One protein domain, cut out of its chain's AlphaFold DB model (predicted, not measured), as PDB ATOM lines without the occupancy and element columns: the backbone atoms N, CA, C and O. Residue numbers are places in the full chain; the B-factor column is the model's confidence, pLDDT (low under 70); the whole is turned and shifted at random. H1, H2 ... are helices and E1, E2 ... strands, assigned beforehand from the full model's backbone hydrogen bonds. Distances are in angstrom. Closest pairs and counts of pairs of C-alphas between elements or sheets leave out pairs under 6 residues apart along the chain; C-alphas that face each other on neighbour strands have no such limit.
ATOM      1  N   ASP A   6      21.746 -39.522 150.012       95.62
ATOM      2  CA  ASP A   6      22.578 -40.573 150.613       95.62
ATOM      3  C   ASP A   6      24.077 -40.292 150.435       95.62
ATOM      4  O   ASP A   6      24.870 -40.530 151.344       95.62
ATOM      5  N   ASP A   7      24.459 -39.694 149.301       95.94
ATOM      6  CA  ASP A   7      25.841 -39.289 149.038       95.94
ATOM      7  C   ASP A   7      26.292 -38.208 150.035       95.94
ATOM      8  O   ASP A   7      27.375 -38.294 150.614       95.94
ATOM      9  N   VAL A   8      25.442 -37.207 150.298       96.44
ATOM     10  CA  VAL A   8      25.731 -36.137 151.272       96.44
ATOM     11  C   VAL A   8      25.939 -36.716 152.671       96.44
ATOM     12  O   VAL A   8      26.837 -36.286 153.392       96.44
ATOM     13  N   GLU A   9      25.114 -37.687 153.063       95.50
ATOM     14  CA  GLU A   9      25.174 -38.304 154.386       95.50
ATOM     15  C   GLU A   9      26.400 -39.214 154.536       95.50
ATOM     16  O   GLU A   9      27.081 -39.166 155.561       95.50
ATOM     17  N   TYR A  10      26.756 -39.948 153.480       95.75
ATOM     18  CA  TYR A  10      27.970 -40.761 153.425       95.75
ATOM     19  C   TYR A  10      29.246 -39.915 153.547       95.75
ATOM     20  O   TYR A  10      30.162 -40.269 154.292       95.75
ATOM     21  N   PHE A  11      29.307 -38.772 152.856       96.00
ATOM     22  CA  PHE A  11      30.469 -37.875 152.868       96.00
ATOM     23  C   PHE A  11      30.433 -36.814 153.979       96.00
ATOM     24  O   PHE A  11      31.369 -36.023 154.099       96.00
ATOM     25  N   LYS A  12      29.413 -36.829 154.844       95.31
ATOM     26  CA  LYS A  12      29.255 -35.904 155.975       95.31
ATOM     27  C   LYS A  12      30.473 -35.769 156.909       95.31
ATOM     28  O   LYS A  12      30.739 -34.641 157.325       95.31
ATOM     29  N   PRO A  13      31.213 -36.838 157.277       95.19
ATOM     30  CA  PRO A  13      32.344 -36.708 158.198       95.19
ATOM     31  C   PRO A  13      33.593 -36.084 157.558       95.19
ATOM     32  O   PRO A  13      34.580 -35.873 158.260       95.19
ATOM     33  N   LEU A  14      33.587 -35.814 156.249       95.44
ATOM     34  CA  LEU A  14      34.721 -35.203 155.566       95.44
ATOM     35  C   LEU A  14      34.769 -33.688 155.776       95.44
ATOM     36  O   LEU A  14      33.747 -33.007 155.866       95.44
ATOM     37  N   GLU A  15      35.990 -33.163 155.798       96.00
ATOM     38  CA  GLU A  15      36.240 -31.727 155.823       96.00
ATOM     39  C   GLU A  15      36.094 -31.128 154.416       96.00
ATOM     40  O   GLU A  15      36.621 -31.644 153.423       96.00
ATOM     41  N   LEU A  16      35.365 -30.020 154.345       96.88
ATOM     42  CA  LEU A  16      35.227 -29.178 153.168       96.88
ATOM     43  C   LEU A  16      36.247 -28.048 153.220       96.88
ATOM     44  O   LEU A  16      36.591 -27.537 154.285       96.88
ATOM     45  N   TRP A  17      36.651 -27.582 152.049       96.69
ATOM     46  CA  TRP A  17      37.467 -26.385 151.919       96.69
ATOM     47  C   TRP A  17      36.990 -25.554 150.735       96.69
ATOM     48  O   TRP A  17      36.307 -26.046 149.843       96.69
ATOM     49  N   THR A  18      37.316 -24.271 150.721       97.00
ATOM     50  CA  THR A  18      36.995 -23.365 149.613       97.00
ATOM     51  C   THR A  18      38.267 -22.901 148.932       97.00
ATOM     52  O   THR A  18      39.326 -22.825 149.557       97.00
ATOM     53  N   LYS A  19      38.176 -22.517 147.657       95.44
ATOM     54  CA  LYS A  19      39.309 -21.888 146.955       95.44
ATOM     55  C   LYS A  19      39.826 -20.625 147.660       95.44
ATOM     56  O   LYS A  19      41.013 -20.338 147.556       95.44
ATOM     57  N   GLY A  20      38.969 -19.925 148.405       93.19
ATOM     58  CA  GLY A  20      39.328 -18.792 149.259       93.19
ATOM     59  C   GLY A  20      40.006 -19.157 150.588       93.19
ATOM     60  O   GLY A  20      40.144 -18.287 151.440       93.19
ATOM     61  N   GLY A  21      40.400 -20.418 150.809       94.25
ATOM     62  CA  GLY A  21      41.156 -20.848 151.994       94.25
ATOM     63  C   GLY A  21      40.321 -21.094 153.256       94.25
ATOM     64  O   GLY A  21      40.880 -21.352 154.320       94.25
ATOM     65  N   LYS A  22      38.990 -21.036 153.157       96.12
ATOM     66  CA  LYS A  22      38.066 -21.313 154.271       96.12
ATOM     67  C   LYS A  22      37.850 -22.814 154.415       96.12
ATOM     68  O   LYS A  22      37.751 -23.503 153.398       96.12
ATOM     69  N   THR A  23      37.727 -23.303 155.644       97.19
ATOM     70  CA  THR A  23      37.456 -24.714 155.956       97.19
ATOM     71  C   THR A  23      36.082 -24.867 156.594       97.19
ATOM     72  O   THR A  23      35.550 -23.937 157.203       97.19
ATOM     73  N   GLY A  24      35.461 -26.029 156.418       96.50
ATOM     74  CA  GLY A  24      34.109 -26.270 156.897       96.50
ATOM     75  C   GLY A  24      33.731 -27.739 156.958       96.50
ATOM     76  O   GLY A  24      34.506 -28.625 156.613       96.50
ATOM     77  N   LYS A  25      32.507 -28.003 157.403       96.88
ATOM     78  CA  LYS A  25      31.940 -29.351 157.515       96.88
ATOM     79  C   LYS A  25      30.486 -29.374 157.067       96.88
ATOM     80  O   LYS A  25      29.782 -28.367 157.159       96.88
ATOM     81  N   ILE A  26      30.028 -30.540 156.628       97.06
ATOM     82  CA  ILE A  26      28.617 -30.777 156.322       97.06
ATOM     83  C   ILE A  26      27.853 -30.978 157.638       97.06
ATOM     84  O   ILE A  26      28.253 -31.773 158.489       97.06
ATOM     85  N   GLU A  27      26.750 -30.254 157.817       95.69
ATOM     86  CA  GLU A  27      25.881 -30.364 158.993       95.69
ATOM     87  C   GLU A  27      24.736 -31.347 158.726       95.69
ATOM     88  O   GLU A  27      24.558 -32.315 159.467       95.69
ATOM     89  N   GLU A  28      23.990 -31.147 157.639       95.25
ATOM     90  CA  GLU A  28      22.838 -31.973 157.268       95.25
ATOM     91  C   GLU A  28      22.531 -31.878 155.762       95.25
ATOM     92  O   GLU A  28      22.799 -30.843 155.138       95.25
ATOM     93  N   PRO A  29      21.975 -32.935 155.147       96.75
ATOM     94  CA  PRO A  29      21.428 -32.852 153.799       96.75
ATOM     95  C   PRO A  29      20.118 -32.053 153.764       96.75
ATOM     96  O   PRO A  29      19.278 -32.168 154.654       96.75
ATOM     97  N   LEU A  30      19.911 -31.290 152.691       95.62
ATOM     98  CA  LEU A  30      18.705 -30.497 152.456       95.62
ATOM     99  C   LEU A  30      17.889 -31.102 151.305       95.62
ATOM    100  O   LEU A  30      18.273 -31.032 150.138       95.62
ATOM    101  N   GLY A  31      16.731 -31.677 151.630       92.50
ATOM    102  CA  GLY A  31      15.846 -32.310 150.646       92.50
ATOM    103  C   GLY A  31      16.452 -33.557 149.986       92.50
ATOM    104  O   GLY A  31      17.300 -34.232 150.566       92.50
ATOM    105  N   GLU A  32      15.992 -33.880 148.774       89.38
ATOM    106  CA  GLU A  32      16.350 -35.132 148.077       89.38
ATOM    107  C   GLU A  32      17.476 -34.971 147.041       89.38
ATOM    108  O   GLU A  32      18.178 -35.930 146.733       89.38
ATOM    109  N   LYS A  33      17.691 -33.753 146.525       92.31
ATOM    110  CA  LYS A  33      18.551 -33.481 145.353       92.31
ATOM    111  C   LYS A  33      20.034 -33.249 145.677       92.31
ATOM    112  O   LYS A  33      20.710 -32.498 144.977       92.31
ATOM    113  N   GLY A  34      20.535 -33.820 146.771       93.31
ATOM    114  CA  GLY A  34      21.948 -33.695 147.149       93.31
ATOM    115  C   GLY A  34      22.389 -32.271 147.522       93.31
ATOM    116  O   GLY A  34      23.584 -31.963 147.494       93.31
ATOM    117  N   PHE A  35      21.439 -31.391 147.865       96.00
ATOM    118  CA  PHE A  35      21.760 -30.127 148.525       96.00
ATOM    119  C   PHE A  35      22.173 -30.398 149.970       96.00
ATOM    120  O   PHE A  35      21.784 -31.395 150.576       96.00
ATOM    121  N   MET A  36      22.978 -29.504 150.527       96.69
ATOM    122  CA  MET A  36      23.564 -29.682 151.848       96.69
ATOM    123  C   MET A  36      23.670 -28.347 152.567       96.69
ATOM    124  O   MET A  36      23.911 -27.313 151.943       96.69
ATOM    125  N   LYS A  37      23.504 -28.391 153.885       96.12
ATOM    126  CA  LYS A  37      23.815 -27.298 154.795       96.12
ATOM    127  C   LYS A  37      25.210 -27.534 155.358       96.12
ATOM    128  O   LYS A  37      25.533 -28.640 155.798       96.12
ATOM    129  N   CYS A  38      26.043 -26.505 155.327       96.12
ATOM    130  CA  CYS A  38      27.431 -26.588 155.759       96.12
ATOM    131  C   CYS A  38      27.758 -25.437 156.701       96.12
ATOM    132  O   CYS A  38      27.215 -24.342 156.564       96.12
ATOM    133  N   PHE A  39      28.686 -25.690 157.618       96.44
ATOM    134  CA  PHE A  39      29.246 -24.675 158.497       96.44
ATOM    135  C   PHE A  39      30.705 -24.434 158.123       96.44
ATOM    136  O   PHE A  39      31.461 -25.399 157.991       96.44
ATOM    137  N   PHE A  40      31.091 -23.171 157.972       97.12
ATOM    138  CA  PHE A  40      32.457 -22.752 157.666       97.12
ATOM    139  C   PHE A  40      33.026 -21.910 158.805       97.12
ATOM    140  O   PHE A  40      32.283 -21.351 159.611       97.12
ATOM    141  N   ASN A  41      34.353 -21.837 158.877       96.00
ATOM    142  CA  ASN A  41      35.069 -21.013 159.846       96.00
ATOM    143  C   ASN A  41      34.866 -19.499 159.640       96.00
ATOM    144  O   ASN A  41      34.975 -18.749 160.606       96.00
ATOM    145  N   ASP A  42      34.568 -19.066 158.413       94.88
ATOM    146  CA  ASP A  42      34.321 -17.669 158.049       94.88
ATOM    147  C   ASP A  42      33.226 -17.566 156.967       94.88
ATOM    148  O   ASP A  42      32.790 -18.574 156.399       94.88
ATOM    149  N   ILE A  43      32.770 -16.348 156.680       94.44
ATOM    150  CA  ILE A  43      31.718 -16.048 155.705       94.44
ATOM    151  C   ILE A  43      32.185 -16.432 154.301       94.44
ATOM    152  O   ILE A  43      33.155 -15.894 153.777       94.44
ATOM    153  N   VAL A  44      31.463 -17.350 153.665       94.88
ATOM    154  CA  VAL A  44      31.727 -17.759 152.281       94.88
ATOM    155  C   VAL A  44      31.183 -16.703 151.318       94.88
ATOM    156  O   VAL A  44      30.028 -16.290 151.436       94.88
ATOM    157  N   GLU A  45      32.002 -16.270 150.360       95.19
ATOM    158  CA  GLU A  45      31.588 -15.305 149.340       95.19
ATOM    159  C   GLU A  45      30.808 -15.995 148.206       95.19
ATOM    160  O   GLU A  45      30.948 -17.190 147.963       95.19
ATOM    161  N   GLN A  46      29.981 -15.261 147.455       93.81
ATOM    162  CA  GLN A  46      29.205 -15.858 146.352       93.81
ATOM    163  C   GLN A  46      30.070 -16.358 145.181       93.81
ATOM    164  O   GLN A  46      29.631 -17.211 144.413       93.81
ATOM    165  N   ASN A  47      31.281 -15.821 145.025       95.75
ATOM    166  CA  ASN A  47      32.265 -16.258 144.031       95.75
ATOM    167  C   ASN A  47      33.083 -17.480 144.506       95.75
ATOM    168  O   ASN A  47      33.819 -18.063 143.702       95.75
TER     169      ASN A  47
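AT A GLANCE: This is residues 6 to 47 of the 73 residues of the protein "DUF663 domain-containing protein" of Reticulomyxa filosa (UniProt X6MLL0). A strongly twisted sheet of three strands, with E2 bending in its middle place between E1 and E3, has one short helix, H1, packed on one face near the last residues of E2. E3 runs beside E2 along its length, while E1 pairs with its first residues. The printed part has 42 residues, with one named helix and three named strands in the order H1, E1, E2, E3, class mixed, helices and strands; the sheet's order is E1, E2, E3, antiparallel throughout. It is only just compact, close to loose, with a radius of gyration of the C-alphas of 10.6 A and spans of 27 by 20 by 13 A.

HOW THE PARTS SIT: The inner strand E2, residues 23 to 30, bends by 59 degrees at residue 27. Edge strand E3, residues 35 to 40, forms an antiparallel hairpin with E2, with N 25 and O 39 2.9 A apart and N 30 and O 35 2.8 A apart, within hydrogen-bond range. Edge strand E1, residues 15 to 18, forms another hairpin with E2; N 16 and O 24 are 2.8 A apart. The three strands make a meander, each the antiparallel neighbour of the one before. H1, residues 6 to 10, is on the sheet at a height of 9.1 A, only just over E2: 3 of its C-alphas fall on E2 and 2 on E3. The closest C-alphas of H1 and E2 are those of Val 8 and Pro 29, 6.0 A apart. In H1 every O i to N i+4 pair is within hydrogen-bond range.

IN THESE COORDINATES: H1 begins at C-alpha 6, (22.578, -40.573, 150.613), and measures 6.1 A. E1 measures 10.4 A, E2 19.9 A and E3 15.9 A, ending at C-alpha 40, (32.457, -22.752, 157.666).

THE WHOLE: The farthest C-alphas, of Gly 21 and Glu 32, are 28.9 A apart. The printed part has no cut, and its three links are tight. No printed residue is under 70.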